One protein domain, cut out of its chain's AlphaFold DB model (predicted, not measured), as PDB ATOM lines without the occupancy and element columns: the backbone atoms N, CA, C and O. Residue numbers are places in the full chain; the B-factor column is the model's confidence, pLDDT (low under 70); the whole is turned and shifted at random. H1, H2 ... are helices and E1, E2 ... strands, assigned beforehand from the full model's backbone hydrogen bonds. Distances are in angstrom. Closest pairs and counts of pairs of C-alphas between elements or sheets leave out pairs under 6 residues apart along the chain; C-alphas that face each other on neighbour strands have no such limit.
ATOM      1  N   MET A 191     -21.179   3.501 -40.084       86.50
ATOM      2  CA  MET A 191     -21.637   2.202 -40.574       86.50
ATOM      3  C   MET A 191     -20.848   1.812 -41.821       86.50
ATOM      4  O   MET A 191     -20.664   2.633 -42.719       86.50
ATOM      5  N   GLU A 192     -20.385   0.570 -41.875       86.06
ATOM      6  CA  GLU A 192     -19.633   0.017 -43.003       86.06
ATOM      7  C   GLU A 192     -20.387  -1.187 -43.563       86.06
ATOM      8  O   GLU A 192     -20.786  -2.072 -42.809       86.06
ATOM      9  N   ALA A 193     -20.611  -1.214 -44.878       83.56
ATOM     10  CA  ALA A 193     -21.268  -2.337 -45.535       83.56
ATOM     11  C   ALA A 193     -20.343  -3.559 -45.559       83.56
ATOM     12  O   ALA A 193     -19.187  -3.469 -45.972       83.56
ATOM     13  N   GLU A 194     -20.875  -4.710 -45.170       81.38
ATOM     14  CA  GLU A 194     -20.212  -6.000 -45.285       81.38
ATOM     15  C   GLU A 194     -21.123  -6.948 -46.077       81.38
ATOM     16  O   GLU A 194     -22.346  -6.948 -45.925       81.38
ATOM     17  N   SER A 195     -20.554  -7.792 -46.938       67.88
ATOM     18  CA  SER A 195     -21.339  -8.870 -47.551       67.88
ATOM     19  C   SER A 195     -21.672  -9.921 -46.497       67.88
ATOM     20  O   SER A 195     -20.784 -10.356 -45.754       67.88
ATOM     21  N   ALA A 196     -22.934 -10.343 -46.431       64.94
ATOM     22  CA  ALA A 196     -23.333 -11.561 -45.732       64.94
ATOM     23  C   ALA A 196     -23.478 -12.716 -46.730       64.94
ATOM     24  O   ALA A 196     -23.687 -12.510 -47.930       64.94
ATOM     25  N   ALA A 197     -23.380 -13.945 -46.228       55.22
ATOM     26  CA  ALA A 197     -23.763 -15.117 -47.000       55.22
ATOM     27  C   ALA A 197     -25.271 -15.061 -47.314       55.22
ATOM     28  O   ALA A 197     -26.061 -14.617 -46.488       55.22
ATOM     29  N   GLY A 198     -25.669 -15.505 -48.509       59.94
ATOM     30  CA  GLY A 198     -27.086 -15.579 -48.890       59.94
ATOM     31  C   GLY A 198     -27.694 -14.298 -49.474       59.94
ATOM     32  O   GLY A 198     -28.889 -14.274 -49.730       59.94
ATOM     33  N   GLY A 199     -26.898 -13.254 -49.732       61.69
ATOM     34  CA  GLY A 199     -27.357 -12.051 -50.443       61.69
ATOM     35  C   GLY A 199     -28.004 -10.976 -49.565       61.69
ATOM     36  O   GLY A 199     -28.222  -9.865 -50.042       61.69
ATOM     37  N   THR A 200     -28.241 -11.248 -48.280       67.94
ATOM     38  CA  THR A 200     -28.694 -10.234 -47.320       67.94
ATOM     39  C   THR A 200     -27.578  -9.224 -47.051       67.94
ATOM     40  O   THR A 200     -26.430  -9.592 -46.785       67.94
ATOM     41  N   GLN A 201     -27.897  -7.931 -47.098       76.44
ATOM     42  CA  GLN A 201     -26.921  -6.897 -46.775       76.44
ATOM     43  C   GLN A 201     -26.756  -6.778 -45.257       76.44
ATOM     44  O   GLN A 201     -27.744  -6.651 -44.524       76.44
ATOM     45  N   ARG A 202     -25.502  -6.796 -44.792       84.75
ATOM     46  CA  ARG A 202     -25.154  -6.556 -43.389       84.75
ATOM     47  C   ARG A 202     -24.233  -5.346 -43.262       84.75
ATOM     48  O   ARG A 202     -23.520  -4.985 -44.195       84.75
ATOM     49  N   PHE A 203     -24.244  -4.716 -42.101       88.06
ATOM     50  CA  PHE A 203     -23.452  -3.531 -41.815       88.06
ATOM     51  C   PHE A 203     -22.790  -3.653 -40.450       88.06
ATOM     52  O   PHE A 203     -23.430  -4.035 -39.472       88.06
ATOM     53  N   ALA A 204     -21.519  -3.282 -40.371       90.12
ATOM     54  CA  ALA A 204     -20.822  -3.088 -39.112       90.12
ATOM     55  C   ALA A 204     -21.058  -1.665 -38.609       90.12
ATOM     56  O   ALA A 204     -20.760  -0.704 -39.319       90.12
ATOM     57  N   ALA A 205     -21.568  -1.526 -37.389       90.06
ATOM     58  CA  ALA A 205     -21.810  -0.241 -36.752       90.06
ATOM     59  C   ALA A 205     -20.775   0.034 -35.654       90.06
ATOM     60  O   ALA A 205     -20.472  -0.839 -34.832       90.06
ATOM     61  N   TYR A 206     -20.257   1.262 -35.635       90.00
ATOM     62  CA  TYR A 206     -19.194   1.696 -34.733       90.00
ATOM     63  C   TYR A 206     -19.601   2.914 -33.902       90.00
ATOM     64  O   TYR A 206     -20.373   3.773 -34.348       90.00
ATOM     65  N   ASP A 207     -19.034   2.994 -32.701       91.06
ATOM     66  CA  ASP A 207     -19.096   4.180 -31.853       91.06
ATOM     67  C   ASP A 207     -18.096   5.267 -32.299       91.06
ATOM     68  O   ASP A 207     -17.333   5.100 -33.257       91.06
ATOM     69  N   ALA A 208     -18.091   6.400 -31.594       87.44
ATOM     70  CA  ALA A 208     -17.191   7.519 -31.879       87.44
ATOM     71  C   ALA A 208     -15.706   7.178 -31.645       87.44
ATOM     72  O   ALA A 208     -14.828   7.826 -32.211       87.44
ATOM     73  N   GLY A 209     -15.422   6.158 -30.829       89.50
ATOM     74  CA  GLY A 209     -14.078   5.636 -30.585       89.50
ATOM     75  C   GLY A 209     -13.599   4.646 -31.651       89.50
ATOM     76  O   GLY A 209     -12.452   4.204 -31.592       89.50
ATOM     77  N   GLY A 210     -14.448   4.291 -32.621       88.94
ATOM     78  CA  GLY A 210     -14.147   3.298 -33.651       88.94
ATOM     79  C   GLY A 210     -14.263   1.848 -33.172       88.94
ATOM     80  O   GLY A 210     -13.839   0.937 -33.883       88.94
ATOM     81  N   LYS A 211     -14.835   1.601 -31.988       91.06
ATOM     82  CA  LYS A 211     -15.154   0.250 -31.513       91.06
ATOM     83  C   LYS A 211     -16.411  -0.231 -32.229       91.06
ATOM     84  O   LYS A 211     -17.386   0.507 -32.353       91.06
ATOM     85  N   ARG A 212     -16.402  -1.481 -32.699       91.75
ATOM     86  CA  ARG A 212     -17.604  -2.122 -33.249       91.75
ATOM     87  C   ARG A 212     -18.583  -2.399 -32.112       91.75
ATOM     88  O   ARG A 212     -18.217  -3.052 -31.139       91.75
ATOM     89  N   VAL A 213     -19.817  -1.928 -32.256       93.38
ATOM     90  CA  VAL A 213     -20.849  -2.004 -31.207       93.38
ATOM     91  C   VAL A 213     -22.101  -2.753 -31.639       93.38
ATOM     92  O   VAL A 213     -22.792  -3.307 -30.786       93.38
ATOM     93  N   ALA A 214     -22.359  -2.859 -32.945       89.81
ATOM     94  CA  ALA A 214     -23.431  -3.697 -33.467       89.81
ATOM     95  C   ALA A 214     -23.143  -4.220 -34.881       89.81
ATOM     96  O   ALA A 214     -22.351  -3.642 -35.630       89.81
ATOM     97  N   THR A 215     -23.840  -5.292 -35.244       89.88
ATOM     98  CA  THR A 215     -24.015  -5.756 -36.622       89.88
ATOM     99  C   THR A 215     -25.478  -5.560 -37.005       89.88
ATOM    100  O   THR A 215     -26.372  -5.990 -36.281       89.88
ATOM    101  N   VAL A 216     -25.739  -4.892 -38.123       87.88
ATOM    102  CA  VAL A 216     -27.087  -4.541 -38.583       87.88
ATOM    103  C   VAL A 216     -27.391  -5.293 -39.870       87.88
ATOM    104  O   VAL A 216     -26.636  -5.193 -40.831       87.88
ATOM    105  N   TYR A 217     -28.518  -5.989 -39.914       85.19
ATOM    106  CA  TYR A 217     -29.070  -6.581 -41.128       85.19
ATOM    107  C   TYR A 217     -30.285  -5.802 -41.598       85.19
ATOM    108  O   TYR A 217     -31.130  -5.442 -40.782       85.19
ATOM    109  N   VAL A 218     -30.405  -5.620 -42.910       82.81
ATOM    110  CA  VAL A 218     -31.645  -5.150 -43.534       82.81
ATOM    111  C   VAL A 218     -32.360  -6.368 -44.092       82.81
ATOM    112  O   VAL A 218     -31.894  -6.978 -45.051       82.81
ATOM    113  N   VAL A 219     -33.464  -6.748 -43.455       79.31
ATOM    114  CA  VAL A 219     -34.204  -7.965 -43.794       79.31
ATOM    115  C   VAL A 219     -35.584  -7.592 -44.327       79.31
ATOM    116  O   VAL A 219     -36.329  -6.900 -43.626       79.31
ATOM    117  N   PRO A 220     -35.967  -8.039 -45.533       78.81
ATOM    118  CA  PRO A 220     -37.342  -7.929 -46.006       78.81
ATOM    119  C   PRO A 220     -38.317  -8.614 -45.042       78.81
ATOM    120  O   PRO A 220     -38.015  -9.675 -44.495       78.81
ATOM    121  N   ALA A 221     -39.521  -8.065 -44.861       72.06
ATOM    122  CA  ALA A 221     -40.540  -8.695 -44.014       72.06
ATOM    123  C   ALA A 221     -40.856 -10.146 -44.436       72.06
ATOM    124  O   ALA A 221     -41.128 -10.989 -43.585       72.06
ATOM    125  N   SER A 222     -40.764 -10.456 -45.733       63.03
ATOM    126  CA  SER A 222     -40.945 -11.805 -46.289       63.03
ATOM    127  C   SER A 222     -39.882 -12.815 -45.842       63.03
ATOM    128  O   SER A 222     -40.143 -14.016 -45.844       63.03
ATOM    129  N   GLU A 223     -38.696 -12.345 -45.457       65.56
ATOM    130  CA  GLU A 223     -37.547 -13.174 -45.076       65.56
ATOM    131  C   GLU A 223     -37.361 -13.282 -43.560       65.56
ATOM    132  O   GLU A 223     -36.589 -14.117 -43.092       65.56
ATOM    133  N   LEU A 224     -38.111 -12.500 -42.778       67.31
ATOM    134  CA  LEU A 224     -38.144 -12.538 -41.315       67.31
ATOM    135  C   LEU A 224     -38.860 -13.791 -40.786       67.31
ATOM    136  O   LEU A 224     -39.914 -13.739 -40.151       67.31
ATOM    137  N   ARG A 225     -38.265 -14.949 -41.058       64.88
ATOM    138  CA  ARG A 225     -38.674 -16.250 -40.534       64.88
ATOM    139  C   ARG A 225     -37.783 -16.629 -39.349       64.88
ATOM    140  O   ARG A 225     -36.654 -16.157 -39.213       64.88
ATOM    141  N   GLN A 226     -38.305 -17.461 -38.454       55.41
ATOM    142  CA  GLN A 226     -37.620 -17.815 -37.207       55.41
ATOM    143  C   GLN A 226     -36.280 -18.530 -37.459       55.41
ATOM    144  O   GLN A 226     -35.303 -18.298 -36.752       55.41
ATOM    145  N   ASP A 227     -36.204 -19.334 -38.514       53.25
ATOM    146  CA  ASP A 227     -34.984 -19.976 -39.001       53.25
ATOM    147  C   ASP A 227     -33.984 -18.973 -39.598       53.25
ATOM    148  O   ASP A 227     -32.795 -19.062 -39.299       53.25
ATOM    149  N   ALA A 228     -34.458 -17.973 -40.348       55.91
ATOM    150  CA  ALA A 228     -33.604 -16.921 -40.900       55.91
ATOM    151  C   ALA A 228     -32.905 -16.121 -39.789       55.91
ATOM    152  O   ALA A 228     -31.687 -15.959 -39.831       55.91
ATOM    153  N   LEU A 229     -33.644 -15.724 -38.746       57.03
ATOM    154  CA  LEU A 229     -33.101 -15.033 -37.566       57.03
ATOM    155  C   LEU A 229     -32.084 -15.879 -36.786       57.03
ATOM    156  O   LEU A 229     -31.128 -15.341 -36.236       57.03
ATOM    157  N   THR A 230     -32.277 -17.199 -36.748       51.91
ATOM    158  CA  THR A 230     -31.384 -18.126 -36.030       51.91
ATOM    159  C   THR A 230     -30.090 -18.396 -36.809       51.91
ATOM    160  O   THR A 230     -29.077 -18.757 -36.218       51.91
ATOM    161  N   SER A 231     -30.105 -18.186 -38.129       51.91
ATOM    162  CA  SER A 231     -28.942 -18.336 -39.013       51.91
ATOM    163  C   SER A 231     -28.102 -17.063 -39.190       51.91
ATOM    164  O   SER A 231     -27.122 -17.078 -39.932       51.91
ATOM    165  N   MET A 232     -28.474 -15.957 -38.536       64.31
ATOM    166  CA  MET A 232     -27.767 -14.683 -38.673       64.31
ATOM    167  C   MET A 232     -26.413 -14.721 -37.971       64.31
ATOM    168  O   MET A 232     -26.325 -14.870 -36.753       64.31
ATOM    169  N   ASP A 233     -25.358 -14.533 -38.754       66.94
ATOM    170  CA  ASP A 233     -23.989 -14.571 -38.267       66.94
ATOM    171  C   ASP A 233     -23.532 -13.179 -37.796       66.94
ATOM    172  O   ASP A 233     -23.569 -12.196 -38.536       66.94
ATOM    173  N   ALA A 234     -23.082 -13.065 -36.553       62.28
ATOM    174  CA  ALA A 234     -22.470 -11.837 -36.035       62.28
ATOM    175  C   ALA A 234     -20.963 -11.740 -36.360       62.28
ATOM    176  O   ALA A 234     -20.266 -10.863 -35.840       62.28
ATOM    177  N   GLY A 235     -20.437 -12.649 -37.186       67.44
ATOM    178  CA  GLY A 235     -19.010 -12.911 -37.289       67.44
ATOM    179  C   GLY A 235     -18.445 -13.445 -35.972       67.44
ATOM    180  O   GLY A 235     -19.125 -14.093 -35.183       67.44
ATOM    181  N   GLU A 236     -17.185 -13.115 -35.688       66.12
ATOM    182  CA  GLU A 236     -16.500 -13.525 -34.451       66.12
ATOM    183  C   GLU A 236     -16.987 -12.780 -33.188       66.12
ATOM    184  O   GLU A 236     -16.486 -13.021 -32.088       66.12
ATOM    185  N   GLN A 237     -17.933 -11.846 -33.320       74.75
ATOM    186  CA  GLN A 237     -18.357 -10.982 -32.221       74.75
ATOM    187  C   GLN A 237     -19.416 -11.655 -31.345       74.75
ATOM    188  O   GLN A 237     -20.401 -12.215 -31.828       74.75
ATOM    189  N   ARG A 238     -19.262 -11.535 -30.021       72.94
ATOM    190  CA  ARG A 238     -20.292 -11.971 -29.070       72.94
ATOM    191  C   ARG A 238     -21.539 -11.099 -29.228       72.94
ATOM    192  O   ARG A 238     -21.439  -9.877 -29.305       72.94
ATOM    193  N   ILE A 239     -22.709 -11.731 -29.233       82.50
ATOM    194  CA  ILE A 239     -24.002 -11.043 -29.211       82.50
ATOM    195  C   ILE A 239     -24.462 -10.942 -27.755       82.50
ATOM    196  O   ILE A 239     -24.549 -11.956 -27.062       82.50
ATOM    197  N   ASP A 240     -24.736  -9.726 -27.289       79.75
ATOM    198  CA  ASP A 240     -25.343  -9.471 -25.981       79.75
ATOM    199  C   ASP A 240     -26.874  -9.553 -26.067       79.75
ATOM    200  O   ASP A 240     -27.516 -10.294 -25.323       79.75
ATOM    201  N   HIS A 241     -27.462  -8.829 -27.021       71.00
ATOM    202  CA  HIS A 241     -28.900  -8.829 -27.271       71.00
ATOM    203  C   HIS A 241     -29.226  -8.416 -28.711       71.00
ATOM    204  O   HIS A 241     -28.371  -7.946 -29.458       71.00
ATOM    205  N   VAL A 242     -30.490  -8.590 -29.100       81.38
ATOM    206  CA  VAL A 242     -30.995  -8.259 -30.438       81.38
ATOM    207  C   VAL A 242     -32.117  -7.228 -30.322       81.38
ATOM    208  O   VAL A 242     -32.925  -7.286 -29.395       81.38
ATOM    209  N   SER A 243     -32.160  -6.266 -31.241       78.69
ATOM    210  CA  SER A 243     -33.250  -5.294 -31.402       78.69
ATOM    211  C   SER A 243     -33.735  -5.290 -32.846       78.69
ATOM    212  O   SER A 243     -32.946  -5.507 -33.760       78.69
ATOM    213  N   ILE A 244     -35.029  -5.059 -33.064       80.50
ATOM    214  CA  ILE A 244     -35.631  -5.064 -34.400       80.50
ATOM    215  C   ILE A 244     -36.364  -3.742 -34.602       80.50
ATOM    216  O   ILE A 244     -37.240  -3.401 -33.807       80.50
ATOM    217  N   TYR A 245     -36.026  -3.020 -35.669       78.25
ATOM    218  CA  TYR A 245     -36.651  -1.742 -36.012       78.25
ATOM    219  C   TYR A 245     -37.322  -1.831 -37.379       78.25
ATOM    220  O   TYR A 245     -36.702  -2.322 -38.321       78.25
ATOM    221  N   PRO A 246     -38.563  -1.348 -37.533       73.56
ATOM    222  CA  PRO A 246     -39.203  -1.293 -38.838       73.56
ATOM    223  C   PRO A 246     -38.505  -0.268 -39.738       73.56
ATOM    224  O   PRO A 246     -38.162   0.834 -39.306       73.56
ATOM    225  N   HIS A 247     -38.340  -0.619 -41.006       72.25
ATOM    226  CA  HIS A 247     -37.792   0.236 -42.047       72.25
ATOM    227  C   HIS A 247     -38.695   0.190 -43.282       72.25
ATOM    228  O   HIS A 247     -38.724  -0.825 -43.976       72.25
ATOM    229  N   PRO A 248     -39.455   1.254 -43.576       68.00
ATOM    230  CA  PRO A 248     -40.209   1.310 -44.819       68.00
ATOM    231  C   PRO A 248     -39.225   1.405 -45.994       68.00
ATOM    232  O   PRO A 248     -38.541   2.415 -46.146       68.00
ATOM    233  N   GLY A 249     -39.131   0.339 -46.788       65.69
ATOM    234  CA  GLY A 249     -38.342   0.287 -48.017       65.69
ATOM    235  C   GLY A 249     -39.204   0.545 -49.254       65.69
ATOM    236  O   GLY A 249     -40.434   0.529 -49.189       65.69
ATOM    237  N   SER A 250     -38.560   0.761 -50.404       57.66
ATOM    238  CA  SER A 250     -39.252   0.921 -51.696       57.66
ATOM    239  C   SER A 250     -40.016  -0.336 -52.120       57.66
ATOM    240  O   SER A 250     -41.076  -0.232 -52.729       57.66
ATOM    241  N   ASP A 251     -39.499  -1.508 -51.744       64.06
ATOM    242  CA  ASP A 251     -40.040  -2.824 -52.108       64.06
ATOM    243  C   ASP A 251     -40.942  -3.412 -51.006       64.06
ATOM    244  O   ASP A 251     -41.198  -4.613 -50.962       64.06
ATOM    245  N   GLY A 252     -41.421  -2.562 -50.094       66.62
ATOM    246  CA  GLY A 252     -42.265  -2.943 -48.965       66.62
ATOM    247  C   GLY A 252     -41.566  -2.803 -47.615       66.62
ATOM    248  O   GLY A 252     -40.493  -2.209 -47.488       66.62
ATOM    249  N   MET A 253     -42.205  -3.326 -46.567       70.06
ATOM    250  CA  MET A 253     -41.650  -3.258 -45.219       70.06
ATOM    251  C   MET A 253     -40.395  -4.122 -45.100       70.06
ATOM    252  O   MET A 253     -40.397  -5.324 -45.362       70.06
ATOM    253  N   GLN A 254     -39.321  -3.491 -44.657       79.81
ATOM    254  CA  GLN A 254     -38.079  -4.123 -44.252       79.81
ATOM    255  C   GLN A 254     -37.889  -3.895 -42.754       79.81
ATOM    256  O   GLN A 254     -38.615  -3.132 -42.111       79.81
ATOM    257  N   TYR A 255     -36.912  -4.570 -42.176       80.12
ATOM    258  CA  TYR A 255     -36.573  -4.425 -40.775       80.12
ATOM    259  C   TYR A 255     -35.062  -4.383 -40.610       80.12
ATOM    260  O   TYR A 255     -34.339  -5.196 -41.184       80.12
ATOM    261  N   HIS A 256     -34.603  -3.462 -39.770       83.62
ATOM    262  CA  HIS A 256     -33.246  -3.475 -39.248       83.62
ATOM    263  C   HIS A 256     -33.191  -4.456 -38.090       83.62
ATOM    264  O   HIS A 256     -33.730  -4.175 -37.019       83.62
ATOM    265  N   VAL A 257     -32.556  -5.606 -38.297       85.44
ATOM    266  CA  VAL A 257     -32.220  -6.532 -37.213       85.44
ATOM    267  C   VAL A 257     -30.834  -6.157 -36.709       85.44
ATOM    268  O   VAL A 257     -29.843  -6.290 -37.422       85.44
ATOM    269  N   VAL A 258     -30.769  -5.640 -35.487       86.75
ATOM    270  CA  VAL A 258     -29.555  -5.114 -34.861       86.75
ATOM    271  C   VAL A 258     -29.073  -6.097 -33.808       86.75
ATOM    272  O   VAL A 258     -29.732  -6.304 -32.789       86.75
ATOM    273  N   LEU A 259     -27.920  -6.704 -34.064       87.56
ATOM    274  CA  LEU A 259     -27.225  -7.615 -33.169       87.56
ATOM    275  C   LEU A 259     -26.209  -6.789 -32.379       87.56
ATOM    276  O   LEU A 259     -25.199  -6.351 -32.929       87.56
ATOM    277  N   TRP A 260     -26.483  -6.548 -31.101       84.00
ATOM    278  CA  TRP A 260     -25.638  -5.721 -30.245       84.00
ATOM    279  C   TRP A 260     -24.466  -6.520 -29.679       84.00
ATOM    280  O   TRP A 260     -24.647  -7.623 -29.164       84.00
ATOM    281  N   HIS A 261     -23.268  -5.938 -29.737       87.81
ATOM    282  CA  HIS A 261     -22.031  -6.490 -29.159       87.81
ATOM    283  C   HIS A 261     -21.662  -5.844 -27.818       87.81
ATOM    284  O   HIS A 261     -20.618  -6.140 -27.235       87.81
ATOM    285  N   VAL A 262     -22.518  -4.941 -27.348       87.56
ATOM    286  CA  VAL A 262     -22.388  -4.182 -26.106       87.56
ATOM    287  C   VAL A 262     -23.628  -4.396 -25.252       87.56
ATOM    288  O   VAL A 262     -24.674  -4.804 -25.762       87.56
ATOM    289  N   ASP A 263     -23.517  -4.135 -23.953       84.31
ATOM    290  CA  ASP A 263     -24.648  -4.295 -23.049       84.31
ATOM    291  C   ASP A 263     -25.776  -3.294 -23.356       84.31
ATOM    292  O   ASP A 263     -25.590  -2.265 -24.014       84.31
ATOM    293  N   ARG A 264     -26.976  -3.588 -22.851       75.12
ATOM    294  CA  ARG A 264     -28.174  -2.763 -23.079       75.12
ATOM    295  C   ARG A 264     -28.027  -1.305 -22.648       75.12
ATOM    296  O   ARG A 264     -28.672  -0.448 -23.243       75.12
ATOM    297  N   SER A 265     -27.227  -1.009 -21.622       74.69
ATOM    298  CA  SER A 265     -27.047   0.367 -21.150       74.69
ATOM    299  C   SER A 265     -26.165   1.181 -22.098       74.69
ATOM    300  O   SER A 265     -26.441   2.358 -22.324       74.69
ATOM    301  N   GLU A 266     -25.157   0.550 -22.708       82.88
ATOM    302  CA  GLU A 266     -24.335   1.149 -23.763       82.88
ATOM    303  C   GLU A 266     -25.153   1.314 -25.058       82.88
ATOM    304  O   GLU A 266     -25.139   2.391 -25.653       82.88
ATOM    305  N   ALA A 267     -25.954   0.309 -25.433       77.94
ATOM    306  CA  ALA A 267     -26.842   0.360 -26.600       77.94
ATOM    307  C   ALA A 267     -27.926   1.452 -26.494       77.94
ATOM    308  O   ALA A 267     -28.212   2.138 -27.474       77.94
ATOM    309  N   ALA A 268     -28.499   1.662 -25.305       74.44
ATOM    310  CA  ALA A 268     -29.521   2.686 -25.072       74.44
ATOM    311  C   ALA A 268     -29.007   4.119 -25.287       74.44
ATOM    312  O   ALA A 268     -29.788   5.007 -25.600       74.44
ATOM    313  N   ARG A 269     -27.695   4.359 -25.154       81.94
ATOM    314  CA  ARG A 269     -27.083   5.668 -25.457       81.94
ATOM    315  C   ARG A 269     -26.997   5.949 -26.956       81.94
ATOM    316  O   ARG A 269     -26.672   7.066 -27.347       81.94
ATOM    317  N   MET A 270     -27.218   4.928 -27.779       80.94
ATOM    318  CA  MET A 270     -27.142   4.986 -29.236       80.94
ATOM    319  C   MET A 270     -28.531   5.005 -29.882       80.94
ATOM    320  O   MET A 270     -28.614   4.863 -31.100       80.94
TER     321      MET A 270
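AT A GLANCE: This is residues 191 to 270 of the 271 residues of the protein "BON domain-containing protein" of Candidatus Rokubacteria bacterium (UniProt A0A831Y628). One strongly twisted sheet of five strands makes the body, with E3 in its middle. The stretch between E3 and E4, with the short helix H1 in it, passes over one face of the sheet, and the short helix H2 sits near the end of the sheet where E5 finishes. The printed part has 80 residues, with five named strands and two named helices in the order E1, E2, E3, H1, E4, E5, H2. The antiparallel sheet runs E1, E2, E3, E5, E4, and the class is mixed, helices and strands. The whole is compact, with a radius of gyration of the C-alphas of 12.4 A and spans of 34 by 24 by 22 A.

HOW THE PARTS SIT: Begin with edge strand E1, residues 191 to 195, which forms a hairpin with E2, residues 201 to 206; look at N 194 and O 202, 2.8 A apart. E2 forms the next hairpin with E3, residues 212 to 220, where N 203 and O 216 are 2.7 A apart. E1, E2 and E3 make a meander, each strand the antiparallel neighbour of the one before. H1, residues 226 to 230, is not on the sheet. Beyond it, edge strand E4, residues 241 to 249, forms a hairpin with E5, residues 252 to 260; N 247 and O 254 are 2.8 A apart. E5 is also the antiparallel neighbour of E3, with N 217 and O 257 2.8 A apart. E3, H1 and E4 form a split strand-helix-strand unit, two strands running the same way with E5 between them in the sheet, and its crossover is right-handed. H2, residues 264 to 268, only grazes the sheet with its residues 264 to 267; its closest C-alphas to E5 are those of Ala 267 and Trp 260, 7.2 A apart. H1 and H2 are apart, and in both every O i to N i+4 pair is within hydrogen-bond range.

IN THESE COORDINATES: Find C-alpha 191 at (-21.637, 2.202, -40.574), where E1 begins its 13.1 A. E2 covers 16.7 A, and E3 runs 24.2 A to C-alpha 220 at (-37.342, -7.929, -46.006). H1 is 6.4 A long, E4 24.5 A and E5 25.2 A. H2, 6.0 A long, ends at C-alpha 268 at (-29.521, 2.686, -25.072).

THE WHOLE: The two C-alphas farthest apart are those of Gly 209 and Ser 222, 35.7 A. The printed part has no cut; the link from H1 to E4 is short, with 10 residues, and the other links are tight. Look in the B-factor column for pLDDT under 70 at residues 195 to 200, 222 to 236 and 248 to 252; the mean of the printed part is 76.0.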